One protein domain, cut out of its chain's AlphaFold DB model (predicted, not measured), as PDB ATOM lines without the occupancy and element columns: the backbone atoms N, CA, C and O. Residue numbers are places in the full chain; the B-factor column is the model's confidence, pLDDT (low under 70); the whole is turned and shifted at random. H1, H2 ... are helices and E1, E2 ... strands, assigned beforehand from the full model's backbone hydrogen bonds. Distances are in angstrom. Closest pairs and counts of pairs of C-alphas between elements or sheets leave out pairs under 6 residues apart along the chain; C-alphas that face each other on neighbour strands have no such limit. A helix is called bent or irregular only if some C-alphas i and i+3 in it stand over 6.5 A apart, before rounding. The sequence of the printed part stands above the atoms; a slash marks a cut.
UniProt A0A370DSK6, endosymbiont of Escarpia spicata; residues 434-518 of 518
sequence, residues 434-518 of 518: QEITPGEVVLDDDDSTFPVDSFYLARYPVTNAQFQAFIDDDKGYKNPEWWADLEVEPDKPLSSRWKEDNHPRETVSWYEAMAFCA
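What this domain is: This is residues 434 to 518 of the 518 residues of a protein of endosymbiont of Escarpia spicata (UniProt A0A370DSK6). A bent ribbon of paired strands, E1 with E4 and then the hairpin E2 and E3, makes one end; loop-rich residues 473 to 509 and two short helices, H1 and H2, make the other. The 85 printed residues run E1 E2 E3 E4 H1 H2, with both sheets antiparallel, mixed class, and under half of the residues in named elements. The whole is loose, radius of gyration of the C-alphas 16.1 A, spanning 41 by 32 by 23 A.

Where its parts are: Find C-alpha 434 at (-37.332, 33.929, 8.779), where E1 begins, residues 434 to 436. Next come E2, 439 to 443, 13.3 A; E3, 446 to 452, 15.3 A; E4, 455 to 458; H1, 464 to 472, 11.9 A; and H2, 510 to 516, ending at (-30.965, 50.341, 3.233).

How they stand to each other: E1 and E4 are antiparallel at 142 degrees; look for N 434 and O 457, 2.8 A apart. E1 runs on into E2 at 83 degrees. In hairpin E2 and E3, N 441 and O 450 are 2.9 A apart. H1 and H2 are close but not clearly touching, closest C-alphas Phe 470 and Phe 516, 6.5 A. H2 has every O i to N i+4 pair within hydrogen-bond range, H1 4 of 5.

The domain as a whole: The printed part has no cut; H1 to H2 is a long link of 37 residues. No printed residue is under 70 in pLDDT.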
ATOM      1  N   GLN A 434     -36.356  35.016   8.747       96.12
ATOM      2  CA  GLN A 434     -37.332  33.929   8.779       96.12
ATOM      3  C   GLN A 434     -37.820  33.623   7.368       96.12
ATOM      4  O   GLN A 434     -38.246  34.520   6.645       96.12
ATOM      5  N   GLU A 435     -37.775  32.351   6.984       96.19
ATOM      6  CA  GLU A 435     -38.353  31.896   5.722       96.19
ATOM      7  C   GLU A 435     -39.883  31.906   5.818       96.19
ATOM      8  O   GLU A 435     -40.473  31.248   6.679       96.19
ATOM      9  N   ILE A 436     -40.524  32.638   4.912       94.38
ATOM     10  CA  ILE A 436     -41.963  32.600   4.686       94.38
ATOM     11  C   ILE A 436     -42.209  31.644   3.528       94.38
ATOM     12  O   ILE A 436     -41.815  31.891   2.389       94.38
ATOM     13  N   THR A 437     -42.845  30.520   3.838       95.00
ATOM     14  CA  THR A 437     -43.196  29.497   2.852       95.00
ATOM     15  C   THR A 437     -44.218  30.028   1.844       95.00
ATOM     16  O   THR A 437     -45.091  30.805   2.236       95.00
ATOM     17  N   PRO A 438     -44.174  29.565   0.583       95.06
ATOM     18  CA  PRO A 438     -45.091  30.026  -0.451       95.06
ATOM     19  C   PRO A 438     -46.539  29.665  -0.109       95.06
ATOM     20  O   PRO A 438     -46.808  28.616   0.485       95.06
ATOM     21  N   GLY A 439     -47.479  30.517  -0.509       93.81
ATOM     22  CA  GLY A 439     -48.888  30.347  -0.176       93.81
ATOM     23  C   GLY A 439     -49.796  31.366  -0.847       93.81
ATOM     24  O   GLY A 439     -49.398  32.085  -1.757       93.81
ATOM     25  N   GLU A 440     -51.039  31.407  -0.388       92.56
ATOM     26  CA  GLU A 440     -52.054  32.348  -0.847       92.56
ATOM     27  C   GLU A 440     -52.418  33.301   0.298       92.56
ATOM     28  O   GLU A 440     -52.663  32.853   1.420       92.56
ATOM     29  N   VAL A 441     -52.450  34.606   0.022       89.69
ATOM     30  CA  VAL A 441     -52.856  35.649   0.980       89.69
ATOM     31  C   VAL A 441     -54.086  36.393   0.472       89.69
ATOM     32  O   VAL A 441     -54.281  36.533  -0.735       89.69
ATOM     33  N   VAL A 442     -54.910  36.882   1.393       89.88
ATOM     34  CA  VAL A 442     -56.055  37.755   1.106       89.88
ATOM     35  C   VAL A 442     -55.750  39.115   1.720       89.88
ATOM     36  O   VAL A 442     -55.240  39.171   2.840       89.88
ATOM     37  N   LEU A 443     -55.997  40.194   0.982       86.19
ATOM     38  CA  LEU A 443     -55.772  41.551   1.477       86.19
ATOM     39  C   LEU A 443     -57.030  42.028   2.216       86.19
ATOM     40  O   LEU A 443     -58.136  41.806   1.744       86.19
ATOM     41  N   ASP A 444     -56.885  42.717   3.351       80.75
ATOM     42  CA  ASP A 444     -58.044  43.166   4.152       80.75
ATOM     43  C   ASP A 444     -59.005  44.090   3.372       80.75
ATOM     44  O   ASP A 444     -60.205  44.116   3.646       80.75
ATOM     45  N   ASP A 445     -58.489  44.820   2.379       83.00
ATOM     46  CA  ASP A 445     -59.259  45.743   1.535       83.00
ATOM     47  C   ASP A 445     -59.723  45.117   0.201       83.00
ATOM     48  O   ASP A 445     -60.405  45.776  -0.589       83.00
ATOM     49  N   ASP A 446     -59.349  43.863  -0.072       75.56
ATOM     50  CA  ASP A 446     -59.656  43.149  -1.313       75.56
ATOM     51  C   ASP A 446     -59.747  41.631  -1.058       75.56
ATOM     52  O   ASP A 446     -58.731  40.958  -0.884       75.56
ATOM     53  N   ASP A 447     -60.970  41.081  -1.115       79.50
ATOM     54  CA  ASP A 447     -61.270  39.638  -0.988       79.50
ATOM     55  C   ASP A 447     -60.590  38.768  -2.074       79.50
ATOM     56  O   ASP A 447     -60.739  37.540  -2.098       79.50
ATOM     57  N   SER A 448     -59.856  39.380  -3.007       87.31
ATOM     58  CA  SER A 448     -59.008  38.689  -3.970       87.31
ATOM     59  C   SER A 448     -57.861  37.945  -3.283       87.31
ATOM     60  O   SER A 448     -57.184  38.439  -2.384       87.31
ATOM     61  N   THR A 449     -57.620  36.723  -3.748       87.44
ATOM     62  CA  THR A 449     -56.520  35.879  -3.281       87.44
ATOM     63  C   THR A 449     -55.291  36.078  -4.164       87.44
ATOM     64  O   THR A 449     -55.384  35.977  -5.390       87.44
ATOM     65  N   PHE A 450     -54.139  36.327  -3.546       90.25
ATOM     66  CA  PHE A 450     -52.869  36.557  -4.228       90.25
ATOM     67  C   PHE A 450     -51.881  35.429  -3.916       90.25
ATOM     68  O   PHE A 450     -51.639  35.148  -2.739       90.25
ATOM     69  N   PRO A 451     -51.284  34.784  -4.937       92.12
ATOM     70  CA  PRO A 451     -50.189  33.856  -4.718       92.12
ATOM     71  C   PRO A 451     -48.928  34.629  -4.320       92.12
ATOM     72  O   PRO A 451     -48.583  35.638  -4.938       92.12
ATOM     73  N   VAL A 452     -48.235  34.134  -3.302       92.12
ATOM     74  CA  VAL A 452     -46.975  34.684  -2.803       92.12
ATOM     75  C   VAL A 452     -45.934  33.572  -2.825       92.12
ATOM     76  O   VAL A 452     -46.145  32.501  -2.250       92.12
ATOM     77  N   ASP A 453     -44.824  33.816  -3.521       94.62
ATOM     78  CA  ASP A 453     -43.675  32.909  -3.553       94.62
ATOM     79  C   ASP A 453     -42.949  32.885  -2.199       94.62
ATOM     80  O   ASP A 453     -43.230  33.686  -1.310       94.62
ATOM     81  N   SER A 454     -41.994  31.969  -2.022       95.12
ATOM     82  CA  SER A 454     -41.147  31.969  -0.826       95.12
ATOM     83  C   SER A 454     -40.298  33.239  -0.757       95.12
ATOM     84  O   SER A 454     -39.621  33.573  -1.733       95.12
ATOM     85  N   PHE A 455     -40.253  33.888   0.401       93.62
ATOM     86  CA  PHE A 455     -39.362  35.020   0.662       93.62
ATOM     87  C   PHE A 455     -38.865  34.987   2.109       93.62
ATOM     88  O   PHE A 455     -39.408  34.270   2.944       93.62
ATOM     89  N   TYR A 456     -37.821  35.756   2.408       93.75
ATOM     90  CA  TYR A 456     -37.345  35.932   3.777       93.75
ATOM     91  C   TYR A 456     -37.878  37.240   4.357       93.75
ATOM     92  O   TYR A 456     -37.905  38.264   3.676       93.75
ATOM     93  N   LEU A 457     -38.276  37.203   5.624       93.56
ATOM     94  CA  LEU A 457     -38.707  38.367   6.386       93.56
ATOM     95  C   LEU A 457     -37.900  38.446   7.680       93.56
ATOM     96  O   LEU A 457     -37.713  37.435   8.356       93.56
ATOM     97  N   ALA A 458     -37.422  39.635   8.036       94.19
ATOM     98  CA  ALA A 458     -36.781  39.842   9.329       94.19
ATOM     99  C   ALA A 458     -37.767  39.524  10.466       94.19
ATOM    100  O   ALA A 458     -38.919  39.964  10.441       94.19
ATOM    101  N   ARG A 459     -37.324  38.765  11.477       94.44
ATOM    102  CA  ARG A 459     -38.149  38.414  12.647       94.44
ATOM    103  C   ARG A 459     -38.607  39.648  13.428       94.44
ATOM    104  O   ARG A 459     -39.704  39.648  13.985       94.44
ATOM    105  N   TYR A 460     -37.761  40.675  13.477       94.00
ATOM    106  CA  TYR A 460     -37.992  41.917  14.206       94.00
ATOM    107  C   TYR A 460     -37.873  43.130  13.274       94.00
ATOM    108  O   TYR A 460     -37.199  43.047  12.247       94.00
ATOM    109  N   PRO A 461     -38.512  44.264  13.617       94.75
ATOM    110  CA  PRO A 461     -38.266  45.527  12.931       94.75
ATOM    111  C   PRO A 461     -36.792  45.935  13.001       94.75
ATOM    112  O   PRO A 461     -36.150  45.728  14.031       94.75
ATOM    113  N   VAL A 462     -36.303  46.589  11.943       95.56
ATOM    114  CA  VAL A 462     -34.953  47.170  11.909       95.56
ATOM    115  C   VAL A 462     -34.786  48.151  13.069       95.56
ATOM    116  O   VAL A 462     -35.639  49.018  13.287       95.56
ATOM    117  N   THR A 463     -33.702  48.012  13.824       96.06
ATOM    118  CA  THR A 463     -33.425  48.831  15.002       96.06
ATOM    119  C   THR A 463     -32.741  50.150  14.649       96.06
ATOM    120  O   THR A 463     -32.219  50.337  13.546       96.06
ATOM    121  N   ASN A 464     -32.716  51.086  15.599       94.69
ATOM    122  CA  ASN A 464     -31.964  52.328  15.454       94.69
ATOM    123  C   ASN A 464     -30.478  52.064  15.180       94.69
ATOM    124  O   ASN A 464     -29.951  52.679  14.261       94.69
ATOM    125  N   ALA A 465     -29.828  51.141  15.901       94.94
ATOM    126  CA  ALA A 465     -28.418  50.803  15.672       94.94
ATOM    127  C   ALA A 465     -28.163  50.261  14.258       94.94
ATOM    128  O   ALA A 465     -27.229  50.694  13.587       94.94
ATOM    129  N   GLN A 466     -29.029  49.367  13.775       96.31
ATOM    130  CA  GLN A 466     -28.920  48.792  12.432       96.31
ATOM    131  C   GLN A 466     -29.027  49.862  11.349       96.31
ATOM    132  O   GLN A 466     -28.186  49.941  10.456       96.31
ATOM    133  N   PHE A 467     -30.036  50.729  11.444       95.75
ATOM    134  CA  PHE A 467     -30.199  51.812  10.479       95.75
ATOM    135  C   PHE A 467     -29.099  52.877  10.613       95.75
ATOM    136  O   PHE A 467     -28.699  53.484   9.622       95.75
ATOM    137  N   GLN A 468     -28.580  53.099  11.824       94.25
ATOM    138  CA  GLN A 468     -27.486  54.035  12.064       94.25
ATOM    139  C   GLN A 468     -26.186  53.577  11.391       94.25
ATOM    140  O   GLN A 468     -25.505  54.416  10.809       94.25
ATOM    141  N   ALA A 469     -25.897  52.272  11.347       95.00
ATOM    142  CA  ALA A 469     -24.757  51.746  10.590       95.00
ATOM    143  C   ALA A 469     -24.829  52.118   9.097       95.00
ATOM    144  O   ALA A 469     -23.835  52.542   8.513       95.00
ATOM    145  N   PHE A 470     -26.023  52.070   8.493       94.75
ATOM    146  CA  PHE A 470     -26.235  52.546   7.121       94.75
ATOM    147  C   PHE A 470     -26.057  54.063   6.973       94.75
ATOM    148  O   PHE A 470     -25.532  54.522   5.961       94.75
ATOM    149  N   ILE A 471     -26.477  54.859   7.960       92.25
ATOM    150  CA  ILE A 471     -26.257  56.316   7.952       92.25
ATOM    151  C   ILE A 471     -24.761  56.652   8.015       92.25
ATOM    152  O   ILE A 471     -24.298  57.586   7.348       92.25
ATOM    153  N   ASP A 472     -24.020  55.913   8.836       91.94
ATOM    154  CA  ASP A 472     -22.625  56.210   9.132       91.94
ATOM    155  C   ASP A 472     -21.676  55.747   8.017       91.94
ATOM    156  O   ASP A 472     -20.690  56.445   7.756       91.94
ATOM    157  N   ASP A 473     -22.004  54.658   7.312       91.31
ATOM    158  CA  ASP A 473     -21.213  54.122   6.198       91.31
ATOM    159  C   ASP A 473     -21.112  55.116   5.021       91.31
ATOM    160  O   ASP A 473     -22.101  55.667   4.529       91.31
ATOM    161  N   ASP A 474     -19.891  55.338   4.526       89.06
ATOM    162  CA  ASP A 474     -19.615  56.257   3.412       89.06
ATOM    163  C   ASP A 474     -20.255  55.815   2.081       89.06
ATOM    164  O   ASP A 474     -20.483  56.645   1.198       89.06
ATOM    165  N   LYS A 475     -20.550  54.522   1.929       90.50
ATOM    166  CA  LYS A 475     -21.284  53.919   0.807       90.50
ATOM    167  C   LYS A 475     -22.759  53.657   1.133       90.50
ATOM    168  O   LYS A 475     -23.498  53.229   0.245       90.50
ATOM    169  N   GLY A 476     -23.174  53.901   2.373       91.00
ATOM    170  CA  GLY A 476     -24.555  53.803   2.823       91.00
ATOM    171  C   GLY A 476     -25.353  55.044   2.432       91.00
ATOM    172  O   GLY A 476     -25.402  55.420   1.263       91.00
ATOM    173  N   TYR A 477     -25.957  55.721   3.405       91.06
ATOM    174  CA  TYR A 477     -26.880  56.842   3.184       91.06
ATOM    175  C   TYR A 477     -26.276  57.990   2.362       91.06
ATOM    176  O   TYR A 477     -26.972  58.668   1.610       91.06
ATOM    177  N   LYS A 478     -24.965  58.220   2.487       89.12
ATOM    178  CA  LYS A 478     -24.256  59.300   1.781       89.12
ATOM    179  C   LYS A 478     -23.970  58.984   0.311       89.12
ATOM    180  O   LYS A 478     -23.480  59.863  -0.397       89.12
ATOM    181  N   ASN A 479     -24.235  57.762  -0.152       90.44
ATOM    182  CA  ASN A 479     -24.011  57.397  -1.543       90.44
ATOM    183  C   ASN A 479     -25.065  58.075  -2.444       90.44
ATOM    184  O   ASN A 479     -26.251  57.762  -2.334       90.44
ATOM    185  N   PRO A 480     -24.657  58.978  -3.358       87.62
ATOM    186  CA  PRO A 480     -25.591  59.707  -4.215       87.62
ATOM    187  C   PRO A 480     -26.326  58.803  -5.212       87.62
ATOM    188  O   PRO A 480     -27.367  59.197  -5.734       87.62
ATOM    189  N   GLU A 481     -25.826  57.590  -5.479       89.56
ATOM    190  CA  GLU A 481     -26.492  56.640  -6.378       89.56
ATOM    191  C   GLU A 481     -27.882  56.232  -5.872       89.56
ATOM    192  O   GLU A 481     -28.767  55.982  -6.687       89.56
ATOM    193  N   TRP A 482     -28.116  56.242  -4.553       89.00
ATOM    194  CA  TRP A 482     -29.429  55.938  -3.973       89.00
ATOM    195  C   TRP A 482     -30.491  56.997  -4.270       89.00
ATOM    196  O   TRP A 482     -31.686  56.701  -4.242       89.00
ATOM    197  N   TRP A 483     -30.067  58.229  -4.558       89.69
ATOM    198  CA  TRP A 483     -30.946  59.398  -4.623       89.69
ATOM    199  C   TRP A 483     -31.061  59.999  -6.029       89.69
ATOM    200  O   TRP A 483     -31.853  60.915  -6.230       89.69
ATOM    201  N   ALA A 484     -30.316  59.468  -7.003       84.81
ATOM    202  CA  ALA A 484     -30.138  60.056  -8.333       84.81
ATOM    203  C   ALA A 484     -31.442  60.300  -9.124       84.81
ATOM    204  O   ALA A 484     -31.493  61.220  -9.939       84.81
ATOM    205  N   ASP A 485     -32.486  59.502  -8.879       82.50
ATOM    206  CA  ASP A 485     -33.779  59.587  -9.576       82.50
ATOM    207  C   ASP A 485     -34.882  60.282  -8.748       82.50
ATOM    208  O   ASP A 485     -36.048  60.308  -9.155       82.50
ATOM    209  N   LEU A 486     -34.549  60.850  -7.582       83.94
ATOM    210  CA  LEU A 486     -35.508  61.557  -6.731       83.94
ATOM    211  C   LEU A 486     -35.604  63.039  -7.110       83.94
ATOM    212  O   LEU A 486     -34.600  63.721  -7.284       83.94
ATOM    213  N   GLU A 487     -36.829  63.578  -7.175       75.69
ATOM    214  CA  GLU A 487     -37.047  65.021  -7.404       75.69
ATOM    215  C   GLU A 487     -36.441  65.893  -6.291       75.69
ATOM    216  O   GLU A 487     -36.085  67.049  -6.527       75.69
ATOM    217  N   VAL A 488     -36.345  65.344  -5.077       73.06
ATOM    218  CA  VAL A 488     -35.729  65.976  -3.910       73.06
ATOM    219  C   VAL A 488     -34.894  64.928  -3.187       73.06
ATOM    220  O   VAL A 488     -35.440  63.960  -2.656       73.06
ATOM    221  N   GLU A 489     -33.581  65.140  -3.151       72.94
ATOM    222  CA  GLU A 489     -32.672  64.319  -2.351       72.94
ATOM    223  C   GLU A 489     -32.936  64.553  -0.852       72.94
ATOM    224  O   GLU A 489     -33.097  65.706  -0.422       72.94
ATOM    225  N   PRO A 490     -32.991  63.492  -0.031       73.88
ATOM    226  CA  PRO A 490     -33.088  63.655   1.407       73.88
ATOM    227  C   PRO A 490     -31.796  64.281   1.958       73.88
ATOM    228  O   PRO A 490     -30.728  63.687   1.891       73.88
ATOM    229  N   ASP A 491     -31.901  65.484   2.531       71.06
ATOM    230  CA  ASP A 491     -30.763  66.212   3.127       71.06
ATOM    231  C   ASP A 491     -30.210  65.487   4.369       71.06
ATOM    232  O   ASP A 491     -29.003  65.357   4.568       71.06
ATOM    233  N   LYS A 492     -31.110  64.976   5.218       79.06
ATOM    234  CA  LYS A 492     -30.765  64.166   6.389       79.06
ATOM    235  C   LYS A 492     -31.927  63.268   6.806       79.06
ATOM    236  O   LYS A 492     -33.085  63.679   6.663       79.06
ATOM    237  N   PRO A 493     -31.640  62.111   7.422       83.69
ATOM    238  CA  PRO A 493     -32.686  61.239   7.920       83.69
ATOM    239  C   PRO A 493     -33.473  61.932   9.035       83.69
ATOM    240  O   PRO A 493     -32.914  62.635   9.888       83.69
ATOM    241  N   LEU A 494     -34.790  61.722   9.044       82.19
ATOM    242  CA  LEU A 494     -35.648  62.231  10.111       82.19
ATOM    243  C   LEU A 494     -35.279  61.579  11.443       82.19
ATOM    244  O   LEU A 494     -34.880  60.417  11.514       82.19
ATOM    245  N   SER A 495     -35.403  62.345  12.520       77.06
ATOM    246  CA  SER A 495     -35.075  61.855  13.851       77.06
ATOM    247  C   SER A 495     -36.177  60.930  14.374       77.06
ATOM    248  O   SER A 495     -37.313  61.380  14.511       77.06
ATOM    249  N   SER A 496     -35.814  59.709  14.767       81.44
ATOM    250  CA  SER A 496     -36.743  58.748  15.381       81.44
ATOM    251  C   SER A 496     -37.289  59.252  16.718       81.44
ATOM    252  O   SER A 496     -36.579  59.948  17.456       81.44
ATOM    253  N   ARG A 497     -38.531  58.904  17.055       78.38
ATOM    254  CA  ARG A 497     -39.122  59.124  18.379       78.38
ATOM    255  C   ARG A 497     -38.415  58.296  19.447       78.38
ATOM    256  O   ARG A 497     -38.140  58.830  20.520       78.38
ATOM    257  N   TRP A 498     -38.137  57.027  19.161       82.00
ATOM    258  CA  TRP A 498     -37.330  56.162  20.024       82.00
ATOM    259  C   TRP A 498     -35.857  56.398  19.732       82.00
ATOM    260  O   TRP A 498     -35.456  56.450  18.569       82.00
ATOM    261  N   LYS A 499     -35.060  56.588  20.777       81.25
ATOM    262  CA  LYS A 499     -33.639  56.947  20.655       81.25
ATOM    263  C   LYS A 499     -32.711  55.796  20.998       81.25
ATOM    264  O   LYS A 499     -31.528  55.877  20.712       81.25
ATOM    265  N   GLU A 500     -33.253  54.760  21.609       87.12
ATOM    266  CA  GLU A 500     -32.540  53.594  22.080       87.12
ATOM    267  C   GLU A 500     -32.122  52.709  20.901       87.12
ATOM    268  O   GLU A 500     -32.913  52.445  19.992       87.12
ATOM    269  N   ASP A 501     -30.882  52.232  20.925       90.94
ATOM    270  CA  ASP A 501     -30.249  51.490  19.829       90.94
ATOM    271  C   ASP A 501     -30.994  50.208  19.444       90.94
ATOM    272  O   ASP A 501     -31.088  49.864  18.265       90.94
ATOM    273  N   ASN A 502     -31.561  49.522  20.435       93.50
ATOM    274  CA  ASN A 502     -32.300  48.272  20.267       93.50
ATOM    275  C   ASN A 502     -33.804  48.469  20.008       93.50
ATOM    276  O   ASN A 502     -34.547  47.489  19.936       93.50
ATOM    277  N   HIS A 503     -34.268  49.717  19.901       92.88
ATOM    278  CA  HIS A 503     -35.655  50.021  19.562       92.88
ATOM    279  C   HIS A 503     -35.845  50.129  18.048       92.88
ATOM    280  O   HIS A 503     -34.894  50.459  17.336       92.88
ATOM    281  N   PRO A 504     -37.069  49.892  17.539       93.94
ATOM    282  CA  PRO A 504     -37.350  50.022  16.117       93.94
ATOM    283  C   PRO A 504     -37.050  51.424  15.579       93.94
ATOM    284  O   PRO A 504     -37.397  52.439  16.192       93.94
ATOM    285  N   ARG A 505     -36.479  51.485  14.379       93.69
ATOM    286  CA  ARG A 505     -36.364  52.718  13.613       93.69
ATOM    287  C   ARG A 505     -37.705  53.017  12.938       93.69
ATOM    288  O   ARG A 505     -38.058  52.380  11.952       93.69
ATOM    289  N   GLU A 506     -38.455  53.985  13.465       89.25
ATOM    290  CA  GLU A 506     -39.825  54.265  12.989       89.25
ATOM    291  C   GLU A 506     -39.924  55.397  11.950       89.25
ATOM    292  O   GLU A 506     -40.761  55.329  11.052       89.25
ATOM    293  N   THR A 507     -39.022  56.384  11.979       88.62
ATOM    294  CA  THR A 507     -38.989  57.461  10.976       88.62
ATOM    295  C   THR A 507     -38.107  57.085   9.785       88.62
ATOM    296  O   THR A 507     -36.953  57.523   9.702       88.62
ATOM    297  N   VAL A 508     -38.646  56.259   8.884       90.56
ATOM    298  CA  VAL A 508     -37.994  55.843   7.628       90.56
ATOM    299  C   VAL A 508     -38.964  56.034   6.468       90.56
ATOM    300  O   VAL A 508     -40.101  55.565   6.507       90.56
ATOM    301  N   SER A 509     -38.530  56.742   5.430       89.75
ATOM    302  CA  SER A 509     -39.273  56.849   4.175       89.75
ATOM    303  C   SER A 509     -39.120  55.586   3.325       89.75
ATOM    304  O   SER A 509     -38.170  54.821   3.470       89.75
ATOM    305  N   TRP A 510     -40.030  55.390   2.369       88.44
ATOM    306  CA  TRP A 510     -39.934  54.274   1.423       88.44
ATOM    307  C   TRP A 510     -38.588  54.240   0.677       88.44
ATOM    308  O   TRP A 510     -37.993  53.178   0.527       88.44
ATOM    309  N   TYR A 511     -38.079  55.399   0.253       89.94
ATOM    310  CA  TYR A 511     -36.807  55.497  -0.468       89.94
ATOM    311  C   TYR A 511     -35.612  55.115   0.407       89.94
ATOM    312  O   TYR A 511     -34.733  54.383  -0.036       89.94
ATOM    313  N   GLU A 512     -35.610  55.555   1.665       92.44
ATOM    314  CA  GLU A 512     -34.573  55.187   2.630       92.44
ATOM    315  C   GLU A 512     -34.589  53.687   2.938       92.44
ATOM    316  O   GLU A 512     -33.530  53.076   3.033       92.44
ATOM    317  N   ALA A 513     -35.775  53.080   3.046       91.75
ATOM    318  CA  ALA A 513     -35.903  51.641   3.246       91.75
ATOM    319  C   ALA A 513     -35.367  50.847   2.043       91.75
ATOM    320  O   ALA A 513     -34.657  49.863   2.227       91.75
ATOM    321  N   MET A 514     -35.661  51.288   0.816       91.00
ATOM    322  CA  MET A 514     -35.134  50.655  -0.397       91.00
ATOM    323  C   MET A 514     -33.609  50.749  -0.480       91.00
ATOM    324  O   MET A 514     -32.971  49.761  -0.824       91.00
ATOM    325  N   ALA A 515     -33.033  51.906  -0.144       92.12
ATOM    326  CA  ALA A 515     -31.585  52.106  -0.141       92.12
ATOM    327  C   ALA A 515     -30.879  51.291   0.956       92.12
ATOM    328  O   ALA A 515     -29.812  50.743   0.715       92.12
ATOM    329  N   PHE A 516     -31.485  51.171   2.141       92.81
ATOM    330  CA  PHE A 516     -30.965  50.341   3.233       92.81
ATOM    331  C   PHE A 516     -30.931  48.846   2.876       92.81
ATOM    332  O   PHE A 516     -30.035  48.127   3.310       92.81
ATOM    333  N   CYS A 517     -31.918  48.373   2.113       89.50
ATOM    334  CA  CYS A 517     -32.060  46.965   1.739       89.50
ATOM    335  C   CYS A 517     -31.288  46.559   0.467       89.50
ATOM    336  O   CYS A 517     -31.357  45.387   0.090       89.50
ATOM    337  N   ALA A 518     -30.647  47.507  -0.224       85.38
ATOM    338  CA  ALA A 518     -29.909  47.286  -1.470       85.38
ATOM    339  C   ALA A 518     -28.479  46.804  -1.201       85.38
ATOM    340  O   ALA A 518     -28.018  45.919  -1.962       85.38
TER     341      ALA A 518